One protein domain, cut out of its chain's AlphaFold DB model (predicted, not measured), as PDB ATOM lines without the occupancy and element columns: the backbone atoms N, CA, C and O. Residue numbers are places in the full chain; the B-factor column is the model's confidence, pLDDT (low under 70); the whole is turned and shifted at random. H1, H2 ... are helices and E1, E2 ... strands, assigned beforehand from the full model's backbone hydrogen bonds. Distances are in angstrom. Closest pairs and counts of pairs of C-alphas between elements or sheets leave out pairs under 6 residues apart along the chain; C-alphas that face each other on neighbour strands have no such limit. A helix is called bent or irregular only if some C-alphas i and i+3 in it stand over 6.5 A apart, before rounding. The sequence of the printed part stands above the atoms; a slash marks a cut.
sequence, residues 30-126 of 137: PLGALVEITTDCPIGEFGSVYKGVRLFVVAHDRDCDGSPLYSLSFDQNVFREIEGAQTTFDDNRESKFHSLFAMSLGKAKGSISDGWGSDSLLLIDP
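This is residues 30 to 126 of the 137 residues of an uncharacterized protein of Rhizobium sp. MHM7A (UniProt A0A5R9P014). A strongly twisted, curled sheet of five strands makes one end of the domain, and a helical hairpin, H1 and H2 side by side, reaches away from it and makes the other end of the long axis. The sheet meets the hairpin through H1, which only grazes it with residues 79 to 82, while a loop of residues 38 to 53 lies far out from the mean of the C-alphas. The printed part has 97 residues with named elements in the order E1, E2, E3, H1, H2, E4, E5; the sheet's order is E4, E3, E2, E1, E5, all antiparallel, and the class is mixed, helices and strands. The whole is compact, with a radius of gyration of the C-alphas of 14.2 A, and only just elongated, with spans of 40 by 27 by 22 A.

In the sheet, E2 holds residues 54 to 62 and is 21.1 A long. E3, residues 68 to 73, is 17.2 A long, and E4, residues 113 to 116, is 8.0 A long. E1, residues 34 to 37, is 10.2 A long and begins at C-alpha 34 (-20.665, 1.951, 4.402). E5, residues 121 to 125, is 11.7 A long and ends at C-alpha 125 (-23.385, 0.849, 8.324). H1, residues 79 to 91, is 18.9 A long; it is neither bent nor irregular, but only just: C-alphas 81 and 84 are 6.2 A apart. H2, residues 98 to 108, is 15.2 A long and begins at C-alpha 98 (-22.877, 7.128, -27.088).

E1, E2 and E3 form a meander, each strand the antiparallel neighbour of the one before. E2 bends by 71 degrees at residue 58, and its pairing is staggered: residues 54 to 56 pair with E1, residues 56 to 62 with E3. In the hairpin of E2 and E3, N 58 and O 71 are 2.9 A apart; in the hairpin of E1 and E2, N 35 and O 55 are 2.9 A apart. At the edges, E4 is antiparallel to E3, with N 72 and O 113 at 2.8 A, and E5 to E1, with N 36 and O 122 at 2.8 A. E4 and E5 meet only through their link. The closest C-alphas of E2 and H1 are those of Val 58 and Phe 79, 5.0 A apart. H1 and H2, a helical hairpin, touch and run opposite ways at a shallow tilt of 9 degrees; their closest C-alphas, those of Phe 89 and Phe 101, are 5.2 A apart. H2 is not on the sheet. In H2 every O i to N i+4 pair is within hydrogen-bond range, in H1 6 of 9.

The two C-alphas farthest apart, those of Lys 96 and Ile 124, are 42.4 A apart. The printed part has no cut. The link from E1 to E2, 16 residues, is long. The mean pLDDT of the printed part is 83.1; residues 40 to 49 and residue 81 are under 70.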
ATOM      1  N   PRO A  30     -27.668  -1.524   0.336       91.75
ATOM      2  CA  PRO A  30     -28.335  -0.327  -0.166       91.75
ATOM      3  C   PRO A  30     -27.332   0.748  -0.607       91.75
ATOM      4  O   PRO A  30     -26.205   0.817  -0.116       91.75
ATOM      5  N   LEU A  31     -27.769   1.636  -1.507       89.56
ATOM      6  CA  LEU A  31     -27.002   2.832  -1.867       89.56
ATOM      7  C   LEU A  31     -26.738   3.693  -0.623       89.56
ATOM      8  O   LEU A  31     -27.608   3.883   0.231       89.56
ATOM      9  N   GLY A  32     -25.520   4.214  -0.529       88.44
ATOM     10  CA  GLY A  32     -25.019   4.985   0.601       88.44
ATOM     11  C   GLY A  32     -24.572   4.147   1.802       88.44
ATOM     12  O   GLY A  32     -24.093   4.739   2.767       88.44
ATOM     13  N   ALA A  33     -24.694   2.816   1.783       92.19
ATOM     14  CA  ALA A  33     -24.168   1.973   2.855       92.19
ATOM     15  C   ALA A  33     -22.640   2.061   2.942       92.19
ATOM     16  O   ALA A  33     -21.968   2.050   1.913       92.19
ATOM     17  N   LEU A  34     -22.097   2.100   4.159       93.50
ATOM     18  CA  LEU A  34     -20.665   1.951   4.402       93.50
ATOM     19  C   LEU A  34     -20.326   0.463   4.476       93.50
ATOM     20  O   LEU A  34     -20.854  -0.261   5.324       93.50
ATOM     21  N   VAL A  35     -19.411   0.026   3.621       94.12
ATOM     22  CA  VAL A  35     -18.943  -1.359   3.545       94.12
ATOM     23  C   VAL A  35     -17.430  -1.421   3.707       94.12
ATOM     24  O   VAL A  35     -16.729  -0.458   3.406       94.12
ATOM     25  N   GLU A  36     -16.923  -2.548   4.192       93.88
ATOM     26  CA  GLU A  36     -15.500  -2.872   4.255       93.88
ATOM     27  C   GLU A  36     -15.196  -4.007   3.278       93.88
ATOM     28  O   GLU A  36     -15.893  -5.020   3.263       93.88
ATOM     29  N   ILE A  37     -14.158  -3.849   2.462       91.12
ATOM     30  CA  ILE A  37     -13.729  -4.890   1.524       91.12
ATOM     31  C   ILE A  37     -12.987  -5.974   2.309       91.12
ATOM     32  O   ILE A  37     -11.960  -5.709   2.938       91.12
ATOM     33  N   THR A  38     -13.504  -7.202   2.290       88.62
ATOM     34  CA  THR A  38     -12.988  -8.311   3.115       88.62
ATOM     35  C   THR A  38     -12.026  -9.222   2.371       88.62
ATOM     36  O   THR A  38     -11.186  -9.882   2.992       88.62
ATOM     37  N   THR A  39     -12.150  -9.268   1.048       78.69
ATOM     38  CA  THR A  39     -11.379 -10.175   0.207       78.69
ATOM     39  C   THR A  39     -10.108  -9.520  -0.314       78.69
ATOM     40  O   THR A  39     -10.037  -8.307  -0.520       78.69
ATOM     41  N   ASP A  40      -9.108 -10.355  -0.566       67.56
ATOM     42  CA  ASP A  40      -8.029  -9.998  -1.470       67.56
ATOM     43  C   ASP A  40      -8.609 -10.160  -2.896       67.56
ATOM     44  O   ASP A  40      -9.022 -11.258  -3.257       67.56
ATOM     45  N   CYS A  41      -8.754  -9.057  -3.643       56.09
ATOM     46  CA  CYS A  41      -9.457  -8.913  -4.929       56.09
ATOM     47  C   CYS A  41      -9.503 -10.211  -5.772       56.09
ATOM     48  O   CYS A  41      -8.444 -10.753  -6.103       56.09
ATOM     49  N   PRO A  42     -10.693 -10.688  -6.186       52.97
ATOM     50  CA  PRO A  42     -10.824 -11.938  -6.937       52.97
ATOM     51  C   PRO A  42     -10.388 -11.832  -8.412       52.97
ATOM     52  O   PRO A  42     -10.222 -12.855  -9.074       52.97
ATOM     53  N   ILE A  43     -10.176 -10.618  -8.936       52.06
ATOM     54  CA  ILE A  43      -9.900 -10.355 -10.357       52.06
ATOM     55  C   ILE A  43      -8.648  -9.472 -10.513       52.06
ATOM     56  O   ILE A  43      -8.713  -8.246 -10.526       52.06
ATOM     57  N   GLY A  44      -7.487 -10.121 -10.660       48.28
ATOM     58  CA  GLY A  44      -6.226  -9.494 -11.086       48.28
ATOM     59  C   GLY A  44      -5.350  -8.901  -9.973       48.28
ATOM     60  O   GLY A  44      -5.793  -8.691  -8.849       48.28
ATOM     61  N   GLU A  45      -4.081  -8.641 -10.318       46.88
ATOM     62  CA  GLU A  45      -2.902  -8.295  -9.483       46.88
ATOM     63  C   GLU A  45      -3.057  -7.160  -8.437       46.88
ATOM     64  O   GLU A  45      -2.111  -6.852  -7.717       46.88
ATOM     65  N   PHE A  46      -4.240  -6.564  -8.296       50.59
ATOM     66  CA  PHE A  46      -4.575  -5.541  -7.297       50.59
ATOM     67  C   PHE A  46      -5.183  -6.116  -6.000       50.59
ATOM     68  O   PHE A  46      -5.445  -5.359  -5.064       50.59
ATOM     69  N   GLY A  47      -5.343  -7.450  -5.945       51.31
ATOM     70  CA  GLY A  47      -5.642  -8.319  -4.793       51.31
ATOM     71  C   GLY A  47      -5.678  -7.654  -3.420       51.31
ATOM     72  O   GLY A  47      -6.724  -7.456  -2.818       51.31
ATOM     73  N   SER A  48      -4.511  -7.301  -2.904       57.31
ATOM     74  CA  SER A  48      -4.342  -6.988  -1.486       57.31
ATOM     75  C   SER A  48      -4.483  -5.509  -1.115       57.31
ATOM     76  O   SER A  48      -4.450  -5.187   0.070       57.31
ATOM     77  N   VAL A  49      -4.617  -4.590  -2.078       69.31
ATOM     78  CA  VAL A  49      -4.513  -3.144  -1.780       69.31
ATOM     79  C   VAL A  49      -5.785  -2.596  -1.131       69.31
ATOM     80  O   VAL A  49      -5.721  -1.662  -0.334       69.31
ATOM     81  N   TYR A  50      -6.936  -3.185  -1.451       76.06
ATOM     82  CA  TYR A  50      -8.231  -2.682  -0.999       76.06
ATOM     83  C   TYR A  50      -8.790  -3.405   0.227       76.06
ATOM     84  O   TYR A  50      -9.777  -2.949   0.799       76.06
ATOM     85  N   LYS A  51      -8.161  -4.492   0.678       85.94
ATOM     86  CA  LYS A  51      -8.616  -5.220   1.860       85.94
ATOM     87  C   LYS A  51      -8.585  -4.328   3.102       85.94
ATOM     88  O   LYS A  51      -7.583  -3.681   3.397       85.94
ATOM     89  N   GLY A  52      -9.695  -4.297   3.832       88.31
ATOM     90  CA  GLY A  52      -9.899  -3.431   4.993       88.31
ATOM     91  C   GLY A  52     -10.215  -1.971   4.648       88.31
ATOM     92  O   GLY A  52     -10.472  -1.176   5.554       88.31
ATOM     93  N   VAL A  53     -10.225  -1.589   3.365       90.94
ATOM     94  CA  VAL A  53     -10.668  -0.255   2.948       90.94
ATOM     95  C   VAL A  53     -12.184  -0.172   3.094       90.94
ATOM     96  O   VAL A  53     -12.917  -1.089   2.717       90.94
ATOM     97  N   ARG A  54     -12.646   0.952   3.647       93.31
ATOM     98  CA  ARG A  54     -14.065   1.250   3.833       93.31
ATOM     99  C   ARG A  54     -14.532   2.291   2.837       93.31
ATOM    100  O   ARG A  54     -13.934   3.362   2.757       93.31
ATOM    101  N   LEU A  55     -15.599   1.976   2.117       92.25
ATOM    102  CA  LEU A  55     -16.167   2.812   1.063       92.25
ATOM    103  C   LEU A  55     -17.691   2.785   1.129       92.25
ATOM    104  O   LEU A  55     -18.289   1.884   1.717       92.25
ATOM    105  N   PHE A  56     -18.314   3.776   0.510       92.19
ATOM    106  CA  PHE A  56     -19.755   3.840   0.354       92.19
ATOM    107  C   PHE A  56     -20.193   3.159  -0.936       92.19
ATOM    108  O   PHE A  56     -19.555   3.330  -1.973       92.19
ATOM    109  N   VAL A  57     -21.312   2.441  -0.881       91.25
ATOM    110  CA  VAL A  57     -21.982   1.905  -2.069       91.25
ATOM    111  C   VAL A  57     -22.611   3.059  -2.847       91.25
ATOM    112  O   VAL A  57     -23.476   3.756  -2.320       91.25
ATOM    113  N   VAL A  58     -22.200   3.268  -4.096       89.31
ATOM    114  CA  VAL A  58     -22.663   4.404  -4.919       89.31
ATOM    115  C   VAL A  58     -23.413   3.993  -6.181       89.31
ATOM    116  O   VAL A  58     -24.153   4.805  -6.728       89.31
ATOM    117  N   ALA A  59     -23.292   2.740  -6.619       87.88
ATOM    118  CA  ALA A  59     -24.121   2.199  -7.689       87.88
ATOM    119  C   ALA A  59     -24.369   0.696  -7.519       87.88
ATOM    120  O   ALA A  59     -23.581  -0.024  -6.897       87.88
ATOM    121  N   HIS A  60     -25.481   0.248  -8.102       91.00
ATOM    122  CA  HIS A  60     -25.842  -1.154  -8.278       91.00
ATOM    123  C   HIS A  60     -25.653  -1.513  -9.744       91.00
ATOM    124  O   HIS A  60     -26.365  -1.002 -10.604       91.00
ATOM    125  N   ASP A  61     -24.702  -2.394 -10.018       88.44
ATOM    126  CA  ASP A  61     -24.392  -2.875 -11.359       88.44
ATOM    127  C   ASP A  61     -24.620  -4.391 -11.437       88.44
ATOM    128  O   ASP A  61     -24.986  -5.048 -10.455       88.44
ATOM    129  N   ARG A  62     -24.456  -4.967 -12.628       90.06
ATOM    130  CA  ARG A  62     -24.515  -6.416 -12.836       90.06
ATOM    131  C   ARG A  62     -23.392  -6.868 -13.747       90.06
ATOM    132  O   ARG A  62     -23.040  -6.155 -14.686       90.06
ATOM    133  N   ASP A  63     -22.871  -8.055 -13.477       87.69
ATOM    134  CA  ASP A  63     -21.904  -8.701 -14.357       87.69
ATOM    135  C   ASP A  63     -22.583  -9.186 -15.654       87.69
ATOM    136  O   ASP A  63     -23.813  -9.219 -15.775       87.69
ATOM    137  N   CYS A  64     -21.789  -9.602 -16.639       86.31
ATOM    138  CA  CYS A  64     -22.266 -10.168 -17.899       86.31
ATOM    139  C   CYS A  64     -23.144 -11.416 -17.706       86.31
ATOM    140  O   CYS A  64     -24.015 -11.687 -18.537       86.31
ATOM    141  N   ASP A  65     -22.939 -12.161 -16.618       87.56
ATOM    142  CA  ASP A  65     -23.755 -13.313 -16.235       87.56
ATOM    143  C   ASP A  65     -24.976 -12.943 -15.370       87.56
ATOM    144  O   ASP A  65     -25.704 -13.824 -14.928       87.56
ATOM    145  N   GLY A  66     -25.222 -11.651 -15.136       87.62
ATOM    146  CA  GLY A  66     -26.344 -11.136 -14.358       87.62
ATOM    147  C   GLY A  66     -26.110 -11.050 -12.848       87.62
ATOM    148  O   GLY A  66     -26.997 -10.535 -12.157       87.62
ATOM    149  N   SER A  67     -24.970 -11.515 -12.331       90.44
ATOM    150  CA  SER A  67     -24.653 -11.475 -10.898       90.44
ATOM    151  C   SER A  67     -24.620 -10.033 -10.372       90.44
ATOM    152  O   SER A  67     -24.154  -9.139 -11.084       90.44
ATOM    153  N   PRO A  68     -25.137  -9.762  -9.159       93.38
ATOM    154  CA  PRO A  68     -25.145  -8.416  -8.595       93.38
ATOM    155  C   PRO A  68     -23.722  -7.946  -8.275       93.38
ATOM    156  O   PRO A  68     -22.971  -8.639  -7.593       93.38
ATOM    157  N   LEU A  69     -23.385  -6.740  -8.733       92.25
ATOM    158  CA  LEU A  69     -22.116  -6.070  -8.462       92.25
ATOM    159  C   LEU A  69     -22.351  -4.690  -7.841       92.25
ATOM    160  O   LEU A  69     -23.393  -4.058  -8.052       92.25
ATOM    161  N   TYR A  70     -21.356  -4.211  -7.100       90.88
ATOM    162  CA  TYR A  70     -21.379  -2.912  -6.437       90.88
ATOM    163  C   TYR A  70     -20.202  -2.038  -6.871       90.88
ATOM    164  O   TYR A  70     -19.064  -2.504  -6.984       90.88
ATOM    165  N   SER A  71     -20.497  -0.752  -7.056       89.31
ATOM    166  CA  SER A  71     -19.510   0.317  -7.231       89.31
ATOM    167  C   SER A  71     -19.338   1.095  -5.940       89.31
ATOM    168  O   SER A  71     -20.321   1.388  -5.246       89.31
ATOM    169  N   LEU A  72     -18.098   1.459  -5.632       89.88
ATOM    170  CA  LEU A  72     -17.700   2.003  -4.343       89.88
ATOM    171  C   LEU A  72     -16.986   3.352  -4.485       89.88
ATOM    172  O   LEU A  72     -16.185   3.558  -5.397       89.88
ATOM    173  N   SER A  73     -17.226   4.264  -3.541       90.19
ATOM    174  CA  SER A  73     -16.550   5.567  -3.482       90.19
ATOM    175  C   SER A  73     -16.266   6.023  -2.052       90.19
ATOM    176  O   SER A  73     -16.898   5.574  -1.098       90.19
ATOM    177  N   PHE A  74     -15.327   6.957  -1.894       89.06
ATOM    178  CA  PHE A  74     -15.149   7.689  -0.636       89.06
ATOM    179  C   PHE A  74     -16.247   8.737  -0.414       89.06
ATOM    180  O   PHE A  74     -16.505   9.104   0.731       89.06
ATOM    181  N   ASP A  75     -16.888   9.218  -1.484       86.94
ATOM    182  CA  ASP A  75     -17.980  10.185  -1.390       86.94
ATOM    183  C   ASP A  75     -19.332   9.473  -1.404       86.94
ATOM    184  O   ASP A  75     -19.780   8.930  -2.415       86.94
ATOM    185  N   GLN A  76     -20.007   9.514  -0.258       83.69
ATOM    186  CA  GLN A  76     -21.328   8.933  -0.081       83.69
ATOM    187  C   GLN A  76     -22.406   9.601  -0.938       83.69
ATOM    188  O   GLN A  76     -23.431   8.981  -1.178       83.69
ATOM    189  N   ASN A  77     -22.239  10.854  -1.367       80.75
ATOM    190  CA  ASN A  77     -23.295  11.603  -2.052       80.75
ATOM    191  C   ASN A  77     -23.187  11.562  -3.573       80.75
ATOM    192  O   ASN A  77     -24.102  12.044  -4.240       80.75
ATOM    193  N   VAL A  78     -22.128  10.968  -4.123       77.31
ATOM    194  CA  VAL A  78     -21.879  10.987  -5.569       77.31
ATOM    195  C   VAL A  78     -23.014  10.315  -6.355       77.31
ATOM    196  O   VAL A  78     -23.350  10.743  -7.455       77.31
ATOM    197  N   PHE A  79     -23.718   9.352  -5.743       70.75
ATOM    198  CA  PHE A  79     -24.874   8.703  -6.365       70.75
ATOM    199  C   PHE A  79     -26.036   9.659  -6.671       70.75
ATOM    200  O   PHE A  79     -26.871   9.360  -7.520       70.75
ATOM    201  N   ARG A  80     -26.098  10.819  -6.005       71.75
ATOM    202  CA  ARG A  80     -27.126  11.841  -6.251       71.75
ATOM    203  C   ARG A  80     -26.881  12.611  -7.546       71.75
ATOM    204  O   ARG A  80     -27.826  13.130  -8.125       71.75
ATOM    205  N   GLU A  81     -25.633  12.672  -8.008       69.31
ATOM    206  CA  GLU A  81     -25.267  13.300  -9.282       69.31
ATOM    207  C   GLU A  81     -25.458  12.341 -10.471       69.31
ATOM    208  O   GLU A  81     -25.558  12.781 -11.619       69.31
ATOM    209  N   ILE A  82     -25.580  11.033 -10.201       76.06
ATOM    210  CA  ILE A  82     -25.787  10.000 -11.222       76.06
ATOM    211  C   ILE A  82     -27.130  10.165 -11.921       76.06
ATOM    212  O   ILE A  82     -27.175   9.969 -13.128       76.06
ATOM    213  N   GLU A  83     -28.211  10.525 -11.223       73.62
ATOM    214  CA  GLU A  83     -29.563  10.524 -11.808       73.62
ATOM    215  C   GLU A  83     -29.641  11.384 -13.083       73.62
ATOM    216  O   GLU A  83     -30.069  10.906 -14.132       73.62
ATOM    217  N   GLY A  84     -29.112  12.611 -13.041       76.81
ATOM    218  CA  GLY A  84     -29.082  13.492 -14.214       76.81
ATOM    219  C   GLY A  84     -28.159  12.993 -15.334       76.81
ATOM    220  O   GLY A  84     -28.486  13.112 -16.521       76.81
ATOM    221  N   ALA A  85     -27.015  12.402 -14.978       79.62
ATOM    222  CA  ALA A  85     -26.101  11.806 -15.950       79.62
ATOM    223  C   ALA A  85     -26.698  10.544 -16.598       79.62
ATOM    224  O   ALA A  85     -26.499  10.319 -17.791       79.62
ATOM    225  N   GLN A  86     -27.465   9.764 -15.834       83.62
ATOM    226  CA  GLN A  86     -28.165   8.562 -16.267       83.62
ATOM    227  C   GLN A  86     -29.278   8.924 -17.248       83.62
ATOM    228  O   GLN A  86     -29.295   8.382 -18.347       83.62
ATOM    229  N   THR A  87     -30.118   9.917 -16.930       84.56
ATOM    230  CA  THR A  87     -31.119  10.440 -17.878       84.56
ATOM    231  C   THR A  87     -30.464  10.903 -19.178       84.56
ATOM    232  O   THR A  87     -30.887  10.512 -20.262       84.56
ATOM    233  N   THR A  88     -29.374  11.673 -19.084       85.75
ATOM    234  CA  THR A  88     -28.640  12.139 -20.272       85.75
ATOM    235  C   THR A  88     -28.106  10.967 -21.100       85.75
ATOM    236  O   THR A  88     -28.134  11.017 -22.329       85.75
ATOM    237  N   PHE A  89     -27.606   9.914 -20.453       87.75
ATOM    238  CA  PHE A  89     -27.133   8.713 -21.132       87.75
ATOM    239  C   PHE A  89     -28.269   7.957 -21.830       87.75
ATOM    240  O   PHE A  89     -28.143   7.636 -23.013       87.75
ATOM    241  N   ASP A  90     -29.375   7.724 -21.126       87.75
ATOM    242  CA  ASP A  90     -30.527   6.978 -21.633       87.75
ATOM    243  C   ASP A  90     -31.165   7.679 -22.841       87.75
ATOM    244  O   ASP A  90     -31.389   7.042 -23.874       87.75
ATOM    245  N   ASP A  91     -31.332   9.003 -22.774       91.31
ATOM    246  CA  ASP A  91     -31.863   9.829 -23.870       91.31
ATOM    247  C   ASP A  91     -30.970   9.815 -25.124       91.31
ATOM    248  O   ASP A  91     -31.421  10.112 -26.232       91.31
ATOM    249  N   ASN A  92     -29.689   9.467 -24.970       90.75
ATOM    250  CA  ASN A  92     -28.691   9.499 -26.036       90.75
ATOM    251  C   ASN A  92     -28.141   8.112 -26.395       90.75
ATOM    252  O   ASN A  92     -27.098   8.013 -27.050       90.75
ATOM    253  N   ARG A  93     -28.834   7.034 -26.014       85.69
ATOM    254  CA  ARG A  93     -28.342   5.661 -26.191       85.69
ATOM    255  C   ARG A  93     -28.026   5.299 -27.648       85.69
ATOM    256  O   ARG A  93     -27.011   4.654 -27.889       85.69
ATOM    257  N   GLU A  94     -28.825   5.793 -28.595       90.62
ATOM    258  CA  GLU A  94     -28.667   5.581 -30.048       90.62
ATOM    259  C   GLU A  94     -27.800   6.657 -30.735       90.62
ATOM    260  O   GLU A  94     -27.645   6.683 -31.960       90.62
ATOM    261  N   SER A  95     -27.243   7.595 -29.965       91.62
ATOM    262  CA  SER A  95     -26.410   8.666 -30.503       91.62
ATOM    263  C   SER A  95     -25.079   8.124 -31.023       91.62
ATOM    264  O   SER A  95     -24.440   7.272 -30.407       91.62
ATOM    265  N   LYS A  96     -24.558   8.727 -32.100       91.12
ATOM    266  CA  LYS A  96     -23.177   8.479 -32.562       91.12
ATOM    267  C   LYS A  96     -22.122   8.850 -31.509       91.12
ATOM    268  O   LYS A  96     -20.976   8.427 -31.623       91.12
ATOM    269  N   PHE A  97     -22.508   9.627 -30.496       88.50
ATOM    270  CA  PHE A  97     -21.675  10.022 -29.362       88.50
ATOM    271  C   PHE A  97     -21.946   9.205 -28.092       88.50
ATOM    272  O   PHE A  97     -21.553   9.631 -27.010       88.50
ATOM    273  N   HIS A  98     -22.584   8.034 -28.205       83.75
ATOM    274  CA  HIS A  98     -22.877   7.128 -27.088       83.75
ATOM    275  C   HIS A  98     -21.708   6.982 -26.098       83.75
ATOM    276  O   HIS A  98     -21.889   7.099 -24.890       83.75
ATOM    277  N   SER A  99     -20.485   6.803 -26.606       84.69
ATOM    278  CA  SER A  99     -19.277   6.651 -25.788       84.69
ATOM    279  C   SER A  99     -18.950   7.874 -24.923       84.69
ATOM    280  O   SER A  99     -18.442   7.711 -23.814       84.69
ATOM    281  N   LEU A 100     -19.259   9.094 -25.377       86.75
ATOM    282  CA  LEU A 100     -19.078  10.310 -24.578       86.75
ATOM    283  C   LEU A 100     -20.090  10.374 -23.437       86.75
ATOM    284  O   LEU A 100     -19.720  10.727 -22.320       86.75
ATOM    285  N   PHE A 101     -21.342   9.995 -23.693       84.62
ATOM    286  CA  PHE A 101     -22.366   9.934 -22.653       84.62
ATOM    287  C   PHE A 101     -22.072   8.823 -21.641       84.62
ATOM    288  O   PHE A 101     -22.180   9.062 -20.442       84.62
ATOM    289  N   ALA A 102     -21.601   7.658 -22.100       82.00
ATOM    290  CA  ALA A 102     -21.146   6.571 -21.233       82.00
ATOM    291  C   ALA A 102     -19.980   7.016 -20.336       82.00
ATOM    292  O   ALA A 102     -19.977   6.753 -19.136       82.00
ATOM    293  N   MET A 103     -19.003   7.738 -20.896       81.38
ATOM    294  CA  MET A 103     -17.880   8.279 -20.128       81.38
ATOM    295  C   MET A 103     -18.341   9.325 -19.106       81.38
ATOM    296  O   MET A 103     -17.851   9.328 -17.978       81.38
ATOM    297  N   SER A 104     -19.266  10.212 -19.476       80.94
ATOM    298  CA  SER A 104     -19.844  11.194 -18.552       80.94
ATOM    299  C   SER A 104     -20.602  10.520 -17.409       80.94
ATOM    300  O   SER A 104     -20.411  10.907 -16.261       80.94
ATOM    301  N   LEU A 105     -21.380   9.473 -17.701       81.50
ATOM    302  CA  LEU A 105     -22.046   8.655 -16.689       81.50
ATOM    303  C   LEU A 105     -21.030   7.963 -15.771       81.50
ATOM    304  O   LEU A 105     -21.163   8.037 -14.555       81.50
ATOM    305  N   GLY A 106     -19.973   7.363 -16.327       77.44
ATOM    306  CA  GLY A 106     -18.896   6.751 -15.541       77.44
ATOM    307  C   GLY A 106     -18.182   7.746 -14.619       77.44
ATOM    308  O   GLY A 106     -17.880   7.421 -13.477       77.44
ATOM    309  N   LYS A 107     -17.973   8.988 -15.071       78.50
ATOM    310  CA  LYS A 107     -17.431  10.061 -14.222       78.50
ATOM    311  C   LYS A 107     -18.408  10.482 -13.126       78.50
ATOM    312  O   LYS A 107     -17.990  10.636 -11.986       78.50
ATOM    313  N   ALA A 108     -19.689  10.642 -13.461       77.81
ATOM    314  CA  ALA A 108     -20.734  11.012 -12.506       77.81
ATOM    315  C   ALA A 108     -20.975   9.923 -11.450       77.81
ATOM    316  O   ALA A 108     -21.283  10.242 -10.308       77.81
ATOM    317  N   LYS A 109     -20.759   8.644 -11.798       75.62
ATOM    318  CA  LYS A 109     -20.758   7.534 -10.836       75.62
ATOM    319  C   LYS A 109     -19.753   7.734  -9.707       75.62
ATOM    320  O   LYS A 109     -19.937   7.125  -8.658       75.62
ATOM    321  N   GLY A 110     -18.695   8.528  -9.917       79.00
ATOM    322  CA  GLY A 110     -17.695   8.861  -8.900       79.00
ATOM    323  C   GLY A 110     -17.052   7.648  -8.232       79.00
ATOM    324  O   GLY A 110     -16.480   7.769  -7.146       79.00
ATOM    325  N   SER A 111     -17.194   6.479  -8.856       82.25
ATOM    326  CA  SER A 111     -16.689   5.222  -8.352       82.25
ATOM    327  C   SER A 111     -15.181   5.234  -8.485       82.25
ATOM    328  O   SER A 111     -14.629   5.613  -9.519       82.25
ATOM    329  N   ILE A 112     -14.515   4.842  -7.412       82.12
ATOM    330  CA  ILE A 112     -13.070   4.625  -7.419       82.12
ATOM    331  C   ILE A 112     -12.748   3.139  -7.577       82.12
ATOM    332  O   ILE A 112     -11.584   2.780  -7.750       82.12
ATOM    333  N   SER A 113     -13.762   2.277  -7.438       83.94
ATOM    334  CA  SER A 113     -13.614   0.832  -7.467       83.94
ATOM    335  C   SER A 113     -14.941   0.158  -7.807       83.94
ATOM    336  O   SER A 113     -15.944   0.361  -7.124       83.94
ATOM    337  N   ASP A 114     -14.928  -0.665  -8.851       86.00
ATOM    338  CA  ASP A 114     -16.105  -1.314  -9.423       86.00
ATOM    339  C   ASP A 114     -15.966  -2.836  -9.397       86.00
ATOM    340  O   ASP A 114     -14.859  -3.371  -9.340       86.00
ATOM    341  N   GLY A 115     -17.097  -3.530  -9.513       85.75
ATOM    342  CA  GLY A 115     -17.113  -4.973  -9.746       85.75
ATOM    343  C   GLY A 115     -17.001  -5.828  -8.488       85.75
ATOM    344  O   GLY A 115     -16.530  -6.960  -8.557       85.75
ATOM    345  N   TRP A 116     -17.442  -5.313  -7.340       88.19
ATOM    346  CA  TRP A 116     -17.433  -6.073  -6.092       88.19
ATOM    347  C   TRP A 116     -18.695  -6.920  -5.950       88.19
ATOM    348  O   TRP A 116     -19.800  -6.386  -6.033       88.19
ATOM    349  N   GLY A 117     -18.533  -8.220  -5.700       89.62
ATOM    350  CA  GLY A 117     -19.621  -9.103  -5.274       89.62
ATOM    351  C   GLY A 117     -20.005  -8.867  -3.809       89.62
ATOM    352  O   GLY A 117     -19.217  -8.332  -3.025       89.62
ATOM    353  N   SER A 118     -21.221  -9.256  -3.417       88.75
ATOM    354  CA  SER A 118     -21.694  -9.118  -2.027       88.75
ATOM    355  C   SER A 118     -20.862  -9.928  -1.030       88.75
ATOM    356  O   SER A 118     -20.623  -9.483   0.086       88.75
ATOM    357  N   ASP A 119     -20.373 -11.088  -1.451       89.38
ATOM    358  CA  ASP A 119     -19.467 -11.975  -0.719       89.38
ATOM    359  C   ASP A 119     -18.112 -11.332  -0.375       89.38
ATOM    360  O   ASP A 119     -17.446 -11.735   0.581       89.38
ATOM    361  N   SER A 120     -17.725 -10.301  -1.123       88.81
ATOM    362  CA  SER A 120     -16.476  -9.560  -0.949       88.81
ATOM    363  C   SER A 120     -16.606  -8.341  -0.026       88.81
ATOM    364  O   SER A 120     -15.615  -7.643   0.211       88.81
ATOM    365  N   LEU A 121     -17.814  -8.061   0.478       91.56
ATOM    366  CA  LEU A 121     -18.149  -6.838   1.200       91.56
ATOM    367  C   LEU A 121     -18.793  -7.144   2.555       91.56
ATOM    368  O   LEU A 121     -19.807  -7.828   2.655       91.56
ATOM    369  N   LEU A 122     -18.236  -6.564   3.613       94.12
ATOM    370  CA  LEU A 122     -18.841  -6.555   4.937       94.12
ATOM    371  C   LEU A 122     -19.618  -5.257   5.134       94.12
ATOM    372  O   LEU A 122     -19.041  -4.172   5.102       94.12
ATOM    373  N   LEU A 123     -20.918  -5.361   5.395       94.50
ATOM    374  CA  LEU A 123     -21.735  -4.210   5.760       94.50
ATOM    375  C   LEU A 123     -21.348  -3.686   7.150       94.50
ATOM    376  O   LEU A 123     -21.482  -4.400   8.142       94.50
ATOM    377  N   ILE A 124     -20.902  -2.430   7.220       94.81
ATOM    378  CA  ILE A 124     -20.539  -1.746   8.470       94.81
ATOM    379  C   ILE A 124     -21.680  -0.840   8.944       94.81
ATOM    380  O   ILE A 124     -22.037  -0.877  10.119       94.81
ATOM    381  N   ASP A 125     -22.251  -0.038   8.037       91.06
ATOM    382  CA  ASP A 125     -23.385   0.849   8.324       91.06
ATOM    383  C   ASP A 125     -24.390   0.834   7.154       91.06
ATOM    384  O   ASP A 125     -24.016   1.189   6.033       91.06
ATOM    385  N   PRO A 126     -25.658   0.429   7.367       83.06
ATOM    386  CA  PRO A 126     -26.673   0.370   6.316       83.06
ATOM    387  C   PRO A 126     -27.108   1.730   5.748       83.06
ATOM    388  O   PRO A 126     -27.765   1.732   4.707       83.06
TER     389      PRO A 126